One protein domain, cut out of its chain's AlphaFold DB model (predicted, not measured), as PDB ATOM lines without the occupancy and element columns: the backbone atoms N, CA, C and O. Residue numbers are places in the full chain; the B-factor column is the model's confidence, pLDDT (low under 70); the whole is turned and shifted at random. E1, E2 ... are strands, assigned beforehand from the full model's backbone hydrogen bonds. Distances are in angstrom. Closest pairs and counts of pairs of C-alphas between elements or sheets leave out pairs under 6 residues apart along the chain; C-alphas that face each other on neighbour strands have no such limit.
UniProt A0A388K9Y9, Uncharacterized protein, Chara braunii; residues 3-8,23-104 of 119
ATOM      1  N   PHE A   3     -29.688   6.443  40.484       95.00
ATOM      2  CA  PHE A   3     -31.016   6.635  39.910       95.00
ATOM      3  C   PHE A   3     -31.809   5.335  39.982       95.00
ATOM      4  O   PHE A   3     -31.360   4.313  39.465       95.00
ATOM      5  N   ASN A   4     -32.996   5.390  40.586       93.75
ATOM      6  CA  ASN A   4     -33.974   4.317  40.465       93.75
ATOM      7  C   ASN A   4     -34.621   4.386  39.078       93.75
ATOM      8  O   ASN A   4     -35.122   5.441  38.684       93.75
ATOM      9  N   MET A   5     -34.594   3.278  38.346       89.56
ATOM     10  CA  MET A   5     -35.061   3.204  36.966       89.56
ATOM     11  C   MET A   5     -36.409   2.483  36.935       89.56
ATOM     12  O   MET A   5     -36.539   1.398  37.487       89.56
ATOM     13  N   ILE A   6     -37.414   3.065  36.284       90.19
ATOM     14  CA  ILE A   6     -38.716   2.420  36.075       90.19
ATOM     15  C   ILE A   6     -39.019   2.498  34.582       90.19
ATOM     16  O   ILE A   6     -39.131   3.590  34.025       90.19
ATOM     17  N   TYR A   7     -39.115   1.343  33.933       91.44
ATOM     18  CA  TYR A   7     -39.409   1.208  32.510       91.44
ATOM     19  C   TYR A   7     -40.128  -0.128  32.252       91.44
ATOM     20  O   TYR A   7     -40.070  -1.007  33.112       91.44
ATOM     21  N   PRO A   8     -40.839  -0.286  31.119       91.00
ATOM     22  CA  PRO A   8     -41.621  -1.490  30.848       91.00
ATOM     23  C   PRO A   8     -40.777  -2.766  30.798       91.00
ATOM     24  O   PRO A   8     -39.630  -2.746  30.345       91.00
ATOM     25  N   PHE A  23     -14.736  24.035  32.977       92.88
ATOM     26  CA  PHE A  23     -13.647  24.974  32.761       92.88
ATOM     27  C   PHE A  23     -12.312  24.321  33.106       92.88
ATOM     28  O   PHE A  23     -12.211  23.539  34.055       92.88
ATOM     29  N   ALA A  24     -11.287  24.657  32.331       94.75
ATOM     30  CA  ALA A  24      -9.922  24.211  32.528       94.75
ATOM     31  C   ALA A  24      -8.966  25.405  32.433       94.75
ATOM     32  O   ALA A  24      -9.045  26.179  31.484       94.75
ATOM     33  N   ASP A  25      -8.053  25.520  33.395       96.12
ATOM     34  CA  ASP A  25      -6.855  26.363  33.341       96.12
ATOM     35  C   ASP A  25      -5.657  25.458  33.637       96.12
ATOM     36  O   ASP A  25      -5.406  25.070  34.778       96.12
ATOM     37  N   ILE A  26      -4.980  25.024  32.580       97.75
ATOM     38  CA  ILE A  26      -3.939  24.002  32.597       97.75
ATOM     39  C   ILE A  26      -2.679  24.634  32.020       97.75
ATOM     40  O   ILE A  26      -2.663  25.060  30.865       97.75
ATOM     41  N   ALA A  27      -1.603  24.678  32.801       97.94
ATOM     42  CA  ALA A  27      -0.316  25.163  32.328       97.94
ATOM     43  C   ALA A  27       0.367  24.146  31.400       97.94
ATOM     44  O   ALA A  27      -0.011  22.976  31.316       97.94
ATOM     45  N   LYS A  28       1.426  24.590  30.718       97.31
ATOM     46  CA  LYS A  28       2.311  23.701  29.957       97.31
ATOM     47  C   LYS A  28       2.804  22.541  30.844       97.31
ATOM     48  O   LYS A  28       3.007  22.721  32.044       97.31
ATOM     49  N   ASP A  29       2.964  21.361  30.246       96.44
ATOM     50  CA  ASP A  29       3.429  20.131  30.908       96.44
ATOM     51  C   ASP A  29       2.524  19.655  32.069       96.44
ATOM     52  O   ASP A  29       2.930  18.868  32.921       96.44
ATOM     53  N   SER A  30       1.273  20.127  32.098       98.00
ATOM     54  CA  SER A  30       0.212  19.680  33.005       98.00
ATOM     55  C   SER A  30      -0.980  19.154  32.199       98.00
ATOM     56  O   SER A  30      -1.094  19.394  30.993       98.00
ATOM     57  N   ALA A  31      -1.872  18.417  32.854       97.69
ATOM     58  CA  ALA A  31      -3.072  17.880  32.227       97.69
ATOM     59  C   ALA A  31      -4.258  17.879  33.188       97.69
ATOM     60  O   ALA A  31      -4.105  17.728  34.398       97.69
ATOM     61  N   GLY A  32      -5.454  18.001  32.631       96.62
ATOM     62  CA  GLY A  32      -6.698  17.714  33.325       96.62
ATOM     63  C   GLY A  32      -7.342  16.466  32.743       96.62
ATOM     64  O   GLY A  32      -7.218  16.194  31.548       96.62
ATOM     65  N   ILE A  33      -7.992  15.681  33.590       96.12
ATOM     66  CA  ILE A  33      -8.623  14.428  33.197       96.12
ATOM     67  C   ILE A  33     -10.064  14.425  33.685       96.12
ATOM     68  O   ILE A  33     -10.331  14.645  34.868       96.12
ATOM     69  N   TYR A  34     -10.967  14.150  32.751       94.62
ATOM     70  CA  TYR A  34     -12.404  14.038  32.940       94.62
ATOM     71  C   TYR A  34     -12.851  12.618  32.604       94.62
ATOM     72  O   TYR A  34     -12.490  12.078  31.561       94.62
ATOM     73  N   GLU A  35     -13.650  12.004  33.470       95.69
ATOM     74  CA  GLU A  35     -14.161  10.654  33.249       95.69
ATOM     75  C   GLU A  35     -15.629  10.548  33.603       95.69
ATOM     76  O   GLU A  35     -16.099  11.161  34.564       95.69
ATOM     77  N   SER A  36     -16.320   9.667  32.888       96.88
ATOM     78  CA  SER A  36     -17.658   9.208  33.241       96.88
ATOM     79  C   SER A  36     -17.685   7.692  33.290       96.88
ATOM     80  O   SER A  36     -17.193   7.008  32.395       96.88
ATOM     81  N   HIS A  37     -18.237   7.175  34.379       97.75
ATOM     82  CA  HIS A  37     -18.357   5.755  34.662       97.75
ATOM     83  C   HIS A  37     -19.817   5.452  34.961       97.75
ATOM     84  O   HIS A  37     -20.473   6.250  35.636       97.75
ATOM     85  N   TYR A  38     -20.302   4.286  34.547       98.25
ATOM     86  CA  TYR A  38     -21.601   3.806  35.000       98.25
ATOM     87  C   TYR A  38     -21.639   2.296  35.223       98.25
ATOM     88  O   TYR A  38     -20.875   1.530  34.630       98.25
ATOM     89  N   TYR A  39     -22.545   1.886  36.107       97.56
ATOM     90  CA  TYR A  39     -22.824   0.492  36.435       97.56
ATOM     91  C   TYR A  39     -24.236   0.344  37.011       97.56
ATOM     92  O   TYR A  39     -24.825   1.306  37.511       97.56
ATOM     93  N   PHE A  40     -24.762  -0.877  36.982       96.88
ATOM     94  CA  PHE A  40     -26.045  -1.231  37.585       96.88
ATOM     95  C   PHE A  40     -25.826  -1.946  38.919       96.88
ATOM     96  O   PHE A  40     -24.923  -2.768  39.060       96.88
ATOM     97  N   SER A  41     -26.626  -1.605  39.926       95.44
ATOM     98  CA  SER A  41     -26.484  -2.174  41.273       95.44
ATOM     99  C   SER A  41     -26.717  -3.684  41.272       95.44
ATOM    100  O   SER A  41     -27.673  -4.156  40.671       95.44
ATOM    101  N   GLY A  42     -25.854  -4.436  41.958       93.00
ATOM    102  CA  GLY A  42     -25.935  -5.900  42.010       93.00
ATOM    103  C   GLY A  42     -25.409  -6.617  40.761       93.00
ATOM    104  O   GLY A  42     -25.215  -7.826  40.811       93.00
ATOM    105  N   GLN A  43     -25.107  -5.890  39.681       93.81
ATOM    106  CA  GLN A  43     -24.518  -6.445  38.466       93.81
ATOM    107  C   GLN A  43     -22.997  -6.277  38.445       93.81
ATOM    108  O   GLN A  43     -22.432  -5.361  39.046       93.81
ATOM    109  N   THR A  44     -22.322  -7.156  37.711       93.81
ATOM    110  CA  THR A  44     -20.889  -7.036  37.449       93.81
ATOM    111  C   THR A  44     -20.617  -6.098  36.273       93.81
ATOM    112  O   THR A  44     -21.445  -5.910  35.380       93.81
ATOM    113  N   GLY A  45     -19.414  -5.526  36.260       95.00
ATOM    114  CA  GLY A  45     -18.949  -4.658  35.185       95.00
ATOM    115  C   GLY A  45     -19.157  -3.170  35.456       95.00
ATOM    116  O   GLY A  45     -19.984  -2.734  36.254       95.00
ATOM    117  N   THR A  46     -18.340  -2.364  34.795       97.31
ATOM    118  CA  THR A  46     -18.419  -0.904  34.812       97.31
ATOM    119  C   THR A  46     -17.944  -0.419  33.457       97.31
ATOM    120  O   THR A  46     -16.860  -0.793  33.009       97.31
ATOM    121  N   ALA A  47     -18.762   0.391  32.801       98.00
ATOM    122  CA  ALA A  47     -18.379   1.054  31.567       98.00
ATOM    123  C   ALA A  47     -17.774   2.417  31.905       98.00
ATOM    124  O   ALA A  47     -18.206   3.082  32.851       98.00
ATOM    125  N   ARG A  48     -16.755   2.819  31.145       97.56
ATOM    126  CA  ARG A  48     -15.968   4.025  31.404       97.56
ATOM    127  C   ARG A  48     -15.545   4.688  30.104       97.56
ATOM    128  O   ARG A  48     -15.154   4.014  29.157       97.56
ATOM    129  N   ILE A  49     -15.531   6.012  30.142       97.25
ATOM    130  CA  ILE A  49     -14.874   6.885  29.173       97.25
ATOM    131  C   ILE A  49     -13.959   7.861  29.910       97.25
ATOM    132  O   ILE A  49     -14.204   8.210  31.069       97.25
ATOM    133  N   GLU A  50     -12.894   8.277  29.235       95.81
ATOM    134  CA  GLU A  50     -11.895   9.203  29.753       95.81
ATOM    135  C   GLU A  50     -11.496  10.209  28.673       95.81
ATOM    136  O   GLU A  50     -11.216   9.844  27.530       95.81
ATOM    137  N   ARG A  51     -11.409  11.478  29.069       94.94
ATOM    138  CA  ARG A  51     -10.829  12.565  28.291       94.94
ATOM    139  C   ARG A  51      -9.666  13.169  29.046       94.94
ATOM    140  O   ARG A  51      -9.815  13.609  30.183       94.94
ATOM    141  N   LYS A  52      -8.521  13.234  28.374       95.81
ATOM    142  CA  LYS A  52      -7.342  13.958  28.835       95.81
ATOM    143  C   LYS A  52      -7.203  15.249  28.039       95.81
ATOM    144  O   LYS A  52      -7.168  15.222  26.813       95.81
ATOM    145  N   ILE A  53      -7.100  16.362  28.751       95.38
ATOM    146  CA  ILE A  53      -6.900  17.703  28.209       95.38
ATOM    147  C   ILE A  53      -5.479  18.132  28.575       95.38
ATOM    148  O   ILE A  53      -5.154  18.244  29.757       95.38
ATOM    149  N   GLY A  54      -4.615  18.312  27.579       96.62
ATOM    150  CA  GLY A  54      -3.236  18.767  27.784       96.62
ATOM    151  C   GLY A  54      -3.133  20.289  27.761       96.62
ATOM    152  O   GLY A  54      -3.825  20.939  26.982       96.62
ATOM    153  N   GLY A  55      -2.266  20.859  28.599       95.69
ATOM    154  CA  GLY A  55      -1.961  22.288  28.553       95.69
ATOM    155  C   GLY A  55      -0.910  22.667  27.492       95.69
ATOM    156  O   GLY A  55      -0.244  21.791  26.934       95.69
ATOM    157  N   PRO A  56      -0.688  23.975  27.248       96.00
ATOM    158  CA  PRO A  56      -1.368  25.096  27.891       96.00
ATOM    159  C   PRO A  56      -2.787  25.299  27.341       96.00
ATOM    160  O   PRO A  56      -2.978  25.414  26.133       96.00
ATOM    161  N   GLN A  57      -3.779  25.375  28.226       94.56
ATOM    162  CA  GLN A  57      -5.173  25.595  27.852       94.56
ATOM    163  C   GLN A  57      -5.898  26.373  28.943       94.56
ATOM    164  O   GLN A  57      -5.846  25.989  30.106       94.56
ATOM    165  N   VAL A  58      -6.616  27.425  28.552       95.62
ATOM    166  CA  VAL A  58      -7.516  28.171  29.434       95.62
ATOM    167  C   VAL A  58      -8.850  28.334  28.728       95.62
ATOM    168  O   VAL A  58      -8.893  28.837  27.607       95.62
ATOM    169  N   GLY A  59      -9.938  27.919  29.366       92.44
ATOM    170  CA  GLY A  59     -11.274  28.131  28.830       92.44
ATOM    171  C   GLY A  59     -12.272  27.048  29.200       92.44
ATOM    172  O   GLY A  59     -11.969  26.075  29.893       92.44
ATOM    173  N   SER A  60     -13.493  27.245  28.717       92.00
ATOM    174  CA  SER A  60     -14.549  26.252  28.851       92.00
ATOM    175  C   SER A  60     -14.369  25.112  27.857       92.00
ATOM    176  O   SER A  60     -13.859  25.308  26.757       92.00
ATOM    177  N   PHE A  61     -14.798  23.921  28.255       90.44
ATOM    178  CA  PHE A  61     -14.833  22.743  27.398       90.44
ATOM    179  C   PHE A  61     -16.213  22.098  27.459       90.44
ATOM    180  O   PHE A  61     -16.894  22.186  28.480       90.44
ATOM    181  N   GLU A  62     -16.588  21.420  26.382       93.44
ATOM    182  CA  GLU A  62     -17.743  20.534  26.310       93.44
ATOM    183  C   GLU A  62     -17.363  19.360  25.409       93.44
ATOM    184  O   GLU A  62     -16.900  19.558  24.285       93.44
ATOM    185  N   PHE A  63     -17.511  18.142  25.920       94.06
ATOM    186  CA  PHE A  63     -17.220  16.918  25.180       94.06
ATOM    187  C   PHE A  63     -18.421  15.999  25.233       94.06
ATOM    188  O   PHE A  63     -18.977  15.793  26.310       94.06
ATOM    189  N   THR A  64     -18.766  15.432  24.081       96.12
ATOM    190  CA  THR A  64     -19.731  14.342  23.941       96.12
ATOM    191  C   THR A  64     -18.970  13.109  23.498       96.12
ATOM    192  O   THR A  64     -18.341  13.118  22.439       96.12
ATOM    193  N   ASP A  65     -19.040  12.063  24.312       96.00
ATOM    194  CA  ASP A  65     -18.235  10.862  24.150       96.00
ATOM    195  C   ASP A  65     -19.110   9.620  24.101       96.00
ATOM    196  O   ASP A  65     -19.998   9.438  24.941       96.00
ATOM    197  N   ASP A  66     -18.811   8.745  23.147       97.38
ATOM    198  CA  ASP A  66     -19.402   7.418  23.040       97.38
ATOM    199  C   ASP A  66     -18.703   6.435  23.979       97.38
ATOM    200  O   ASP A  66     -17.472   6.330  24.017       97.38
ATOM    201  N   PHE A  67     -19.494   5.653  24.710       97.44
ATOM    202  CA  PHE A  67     -18.966   4.487  25.400       97.44
ATOM    203  C   PHE A  67     -18.622   3.401  24.377       97.44
ATOM    204  O   PHE A  67     -19.442   3.031  23.544       97.44
ATOM    205  N   LEU A  68     -17.406   2.858  24.459       94.88
ATOM    206  CA  LEU A  68     -16.966   1.746  23.603       94.88
ATOM    207  C   LEU A  68     -17.359   0.376  24.171       94.88
ATOM    208  O   LEU A  68     -17.363  -0.626  23.459       94.88
ATOM    209  N   THR A  69     -17.661   0.327  25.467       94.88
ATOM    210  CA  THR A  69     -18.127  -0.865  26.172       94.88
ATOM    211  C   THR A  69     -19.442  -0.560  26.867       94.88
ATOM    212  O   THR A  69     -19.643   0.528  27.407       94.88
ATOM    213  N   PHE A  70     -20.344  -1.539  26.863       96.00
ATOM    214  CA  PHE A  70     -21.694  -1.362  27.379       96.00
ATOM    215  C   PHE A  70     -21.980  -2.351  28.496       96.00
ATOM    216  O   PHE A  70     -21.870  -3.563  28.307       96.00
ATOM    217  N   VAL A  71     -22.394  -1.827  29.647       96.12
ATOM    218  CA  VAL A  71     -23.072  -2.623  30.671       96.12
ATOM    219  C   VAL A  71     -24.562  -2.439  30.428       96.12
ATOM    220  O   VAL A  71     -25.054  -1.312  30.397       96.12
ATOM    221  N   TRP A  72     -25.265  -3.537  30.197       95.38
ATOM    222  CA  TRP A  72     -26.711  -3.538  30.008       95.38
ATOM    223  C   TRP A  72     -27.388  -3.916  31.317       95.38
ATOM    224  O   TRP A  72     -26.903  -4.812  32.011       95.38
ATOM    225  N   SER A  73     -28.495  -3.261  31.652       95.38
ATOM    226  CA  SER A  73     -29.328  -3.680  32.778       95.38
ATOM    227  C   SER A  73     -29.830  -5.109  32.562       95.38
ATOM    228  O   SER A  73     -30.069  -5.532  31.423       95.38
ATOM    229  N   GLU A  74     -30.039  -5.839  33.649       92.25
ATOM    230  CA  GLU A  74     -30.801  -7.082  33.616       92.25
ATOM    231  C   GLU A  74     -32.211  -6.851  33.049       92.25
ATOM    232  O   GLU A  74     -32.765  -5.748  33.070       92.25
ATOM    233  N   CYS A  75     -32.771  -7.910  32.475       90.81
ATOM    234  CA  CYS A  75     -34.125  -7.904  31.940       90.81
ATOM    235  C   CYS A  75     -35.142  -8.085  33.064       90.81
ATOM    236  O   CYS A  75     -34.938  -8.921  33.942       90.81
ATOM    237  N   ASN A  76     -36.252  -7.340  33.007       81.94
ATOM    238  CA  ASN A  76     -37.379  -7.410  33.959       81.94
ATOM    239  C   ASN A  76     -37.000  -7.121  35.426       81.94
ATOM    240  O   ASN A  76     -37.777  -7.364  36.346       81.94
ATOM    241  N   ASN A  77     -35.797  -6.598  35.646       76.81
ATOM    242  CA  ASN A  77     -35.321  -6.090  36.914       76.81
ATOM    243  C   ASN A  77     -34.619  -4.774  36.598       76.81
ATOM    244  O   ASN A  77     -33.687  -4.756  35.797       76.81
ATOM    245  N   ALA A  78     -35.094  -3.674  37.170       70.19
ATOM    246  CA  ALA A  78     -34.527  -2.354  36.936       70.19
ATOM    247  C   ALA A  78     -33.679  -1.944  38.154       70.19
ATOM    248  O   ALA A  78     -34.157  -1.207  39.019       70.19
ATOM    249  N   PRO A  79     -32.431  -2.440  38.283       83.44
ATOM    250  CA  PRO A  79     -31.564  -2.040  39.379       83.44
ATOM    251  C   PRO A  79     -31.208  -0.558  39.274       83.44
ATOM    252  O   PRO A  79     -31.215   0.037  38.192       83.44
ATOM    253  N   ASN A  80     -30.810   0.029  40.404       94.69
ATOM    254  CA  ASN A  80     -30.344   1.411  40.412       94.69
ATOM    255  C   ASN A  80     -29.158   1.580  39.454       94.69
ATOM    256  O   ASN A  80     -28.133   0.896  39.600       94.69
ATOM    257  N   LEU A  81     -29.291   2.530  38.529       97.00
ATOM    258  CA  LEU A  81     -28.226   3.006  37.658       97.00
ATOM    259  C   LEU A  81     -27.342   3.965  38.452       97.00
ATOM    260  O   LEU A  81     -27.794   5.004  38.936       97.00
ATOM    261  N   ASN A  82     -26.063   3.638  38.570       97.94
ATOM    262  CA  ASN A  82     -25.084   4.478  39.237       97.94
ATOM    263  C   ASN A  82     -24.174   5.121  38.206       97.94
ATOM    264  O   ASN A  82     -23.611   4.435  37.356       97.94
ATOM    265  N   ILE A  83     -24.000   6.433  38.324       97.38
ATOM    266  CA  ILE A  83     -23.122   7.220  37.462       97.38
ATOM    267  C   ILE A  83     -22.113   7.956  38.337       97.38
ATOM    268  O   ILE A  83     -22.484   8.653  39.293       97.38
ATOM    269  N   LYS A  84     -20.831   7.818  38.005       95.94
ATOM    270  CA  LYS A  84     -19.719   8.500  38.668       95.94
ATOM    271  C   LYS A  84     -18.965   9.344  37.651       95.94
ATOM    272  O   LYS A  84     -18.441   8.821  36.673       95.94
ATOM    273  N   THR A  85     -18.868  10.633  37.940       93.94
ATOM    274  CA  THR A  85     -18.027  11.566  37.195       93.94
ATOM    275  C   THR A  85     -16.769  11.836  38.009       93.94
ATOM    276  O   THR A  85     -16.853  12.043  39.222       93.94
ATOM    277  N   VAL A  86     -15.604  11.792  37.368       93.62
ATOM    278  CA  VAL A  86     -14.311  12.055  38.009       93.62
ATOM    279  C   VAL A  86     -13.637  13.211  37.296       93.62
ATOM    280  O   VAL A  86     -13.578  13.234  36.071       93.62
ATOM    281  N   VAL A  87     -13.105  14.145  38.079       93.56
ATOM    282  CA  VAL A  87     -12.200  15.188  37.602       93.56
ATOM    283  C   VAL A  87     -10.931  15.129  38.425       93.56
ATOM    284  O   VAL A  87     -10.986  15.116  39.655       93.56
ATOM    285  N   ARG A  88      -9.787  15.080  37.745       95.12
ATOM    286  CA  ARG A  88      -8.468  15.196  38.367       95.12
ATOM    287  C   ARG A  88      -7.550  16.057  37.516       95.12
ATOM    288  O   ARG A  88      -7.783  16.247  36.326       95.12
ATOM    289  N   VAL A  89      -6.488  16.539  38.137       96.81
ATOM    290  CA  VAL A  89      -5.420  17.285  37.478       96.81
ATOM    291  C   VAL A  89      -4.079  16.632  37.789       96.81
ATOM    292  O   VAL A  89      -3.904  16.031  38.847       96.81
ATOM    293  N   GLU A  90      -3.146  16.741  36.855       96.50
ATOM    294  CA  GLU A  90      -1.790  16.205  36.932       96.50
ATOM    295  C   GLU A  90      -0.795  17.283  36.479       96.50
ATOM    296  O   GLU A  90      -1.111  18.108  35.618       96.50
ATOM    297  N   GLY A  91       0.424  17.256  37.021       94.75
ATOM    298  CA  GLY A  91       1.493  18.194  36.669       94.75
ATOM    299  C   GLY A  91       1.660  19.346  37.661       94.75
ATOM    300  O   GLY A  91       1.207  19.281  38.802       94.75
ATOM    301  N   ALA A  92       2.377  20.384  37.231       89.75
ATOM    302  CA  ALA A  92       2.838  21.459  38.108       89.75
ATOM    303  C   ALA A  92       1.753  22.499  38.425       89.75
ATOM    304  O   ALA A  92       1.711  23.022  39.538       89.75
ATOM    305  N   LYS A  93       0.892  22.830  37.452       95.25
ATOM    306  CA  LYS A  93      -0.162  23.836  37.629       95.25
ATOM    307  C   LYS A  93      -1.353  23.542  36.724       95.25
ATOM    308  O   LYS A  93      -1.278  23.726  35.512       95.25
ATOM    309  N   ALA A  94      -2.458  23.126  37.328       96.31
ATOM    310  CA  ALA A  94      -3.714  22.916  36.629       96.31
ATOM    311  C   ALA A  94      -4.905  23.038  37.586       96.31
ATOM    312  O   ALA A  94      -4.846  22.587  38.730       96.31
ATOM    313  N   VAL A  95      -5.992  23.626  37.095       94.62
ATOM    314  CA  VAL A  95      -7.299  23.700  37.745       94.62
ATOM    315  C   VAL A  95      -8.345  23.235  36.741       94.62
ATOM    316  O   VAL A  95      -8.328  23.631  35.577       94.62
ATOM    317  N   MET A  96      -9.262  22.385  37.194       93.19
ATOM    318  CA  MET A  96     -10.386  21.920  36.392       93.19
ATOM    319  C   MET A  96     -11.636  21.835  37.259       93.19
ATOM    320  O   MET A  96     -11.583  21.337  38.383       93.19
ATOM    321  N   ALA A  97     -12.757  22.304  36.722       89.75
ATOM    322  CA  ALA A  97     -14.053  22.269  37.381       89.75
ATOM    323  C   ALA A  97     -15.134  21.799  36.402       89.75
ATOM    324  O   ALA A  97     -15.079  22.124  35.218       89.75
ATOM    325  N   LEU A  98     -16.136  21.075  36.912       81.94
ATOM    326  CA  LEU A  98     -17.351  20.691  36.168       81.94
ATOM    327  C   LEU A  98     -18.393  21.815  36.124       81.94
ATOM    328  O   LEU A  98     -19.581  21.561  35.970       81.94
ATOM    329  N   ASP A  99     -17.958  23.053  36.314       76.38
ATOM    330  CA  ASP A  99     -18.784  24.232  36.132       76.38
ATOM    331  C   ASP A  99     -18.173  25.051  35.001       76.38
ATOM    332  O   ASP A  99     -16.952  25.227  34.929       76.38
ATOM    333  N   SER A 100     -19.008  25.471  34.058       63.38
ATOM    334  CA  SER A 100     -18.588  26.363  32.982       63.38
ATOM    335  C   SER A 100     -18.550  27.805  33.491       63.38
ATOM    336  O   SER A 100     -19.086  28.134  34.545       63.38
ATOM    337  N   GLN A 101     -17.919  28.710  32.737       62.59
ATOM    338  CA  GLN A 101     -17.861  30.130  33.121       62.59
ATOM    339  C   GLN A 101     -19.250  30.785  33.231       62.59
ATOM    340  O   GLN A 101     -19.385  31.827  33.863       62.59
ATOM    341  N   ASP A 102     -20.284  30.176  32.638       68.56
ATOM    342  CA  ASP A 102     -21.681  30.599  32.755       68.56
ATOM    343  C   ASP A 102     -22.364  30.128  34.058       68.56
ATOM    344  O   ASP A 102     -23.564  30.353  34.217       68.56
ATOM    345  N   THR A 103     -21.625  29.504  34.988       68.38
ATOM    346  CA  THR A 103     -22.081  28.988  36.300       68.38
ATOM    347  C   THR A 103     -23.169  27.917  36.229       68.38
ATOM    348  O   THR A 103     -23.946  27.711  37.165       68.38
ATOM    349  N   LYS A 104     -23.286  27.253  35.080       72.31
ATOM    350  CA  LYS A 104     -24.274  26.205  34.868       72.31
ATOM    351  C   LYS A 104     -23.577  24.853  34.767       72.31
ATOM    352  O   LYS A 104     -23.023  24.487  33.728       72.31
TER     353      LYS A 104
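This is residues 3 to 8 and 23 to 104 of the 119 residues of an uncharacterized protein of Chara braunii (UniProt A0A388K9Y9). A long, twisted three-stranded sheet, E3 - E2 - E5, and a shorter one, E4 - E1 - E6, make a V, joined at one end by three tight turns. E4 bends back from the short sheet toward E3, and residues 67 to 80 form a long loop leading to E5. The 88 printed residues hold no named helix and six strands, E1 to E6 in chain order, with both sheets antiparallel; the class is all strand. The whole is loose and elongated, with a radius of gyration of the C-alphas of 16.4 A and spans of 50 by 26 by 18 A.

The printed part begins at C-alpha 3 (-31.016, 6.635, 39.910). E1, residues 23 to 26, is 9.8 A long and starts at C-alpha 23 (-13.647, 24.974, 32.761). E2, residues 31 to 40, measures 30.4 A; E3, residues 47 to 54, 23.6 A. E4, residues 57 to 66, measures 23.6 A and bends by 79 degrees at residue 60. E5, residues 81 to 90, measures 29.6 A. E6, residues 94 to 97, measures 10.4 A and ends at C-alpha 97 (-14.053, 22.269, 37.381).

E2 and E3 form a hairpin, antiparallel at 172 degrees, with N 34 and O 51 2.9 A apart. E2 and E5 are antiparallel at 165 degrees, with N 35 and O 86 2.9 A apart. E1 is antiparallel to E6, N 25 to O 95 being 2.9 A, and to E4, N 24 to O 59 being 2.9 A. Between the sheets, the closest C-alphas of E5 and E6 are those of Val 89 and Val 95, 6.7 A; those of E3 and E4 are Ile 49 and Asp 65, 7.2 A. E3 and E6 are apart.

The C-alphas of Pro 8 and Lys 28, 50.6 A apart, are the farthest apart. Residues 9 to 22 are not printed, and C-alphas 8 and 23 stand 38.6 A apart across the cut. The link from E4 to E5 is long. Mean pLDDT of the printed part is 92.4; residues 100 to 103 are under 70.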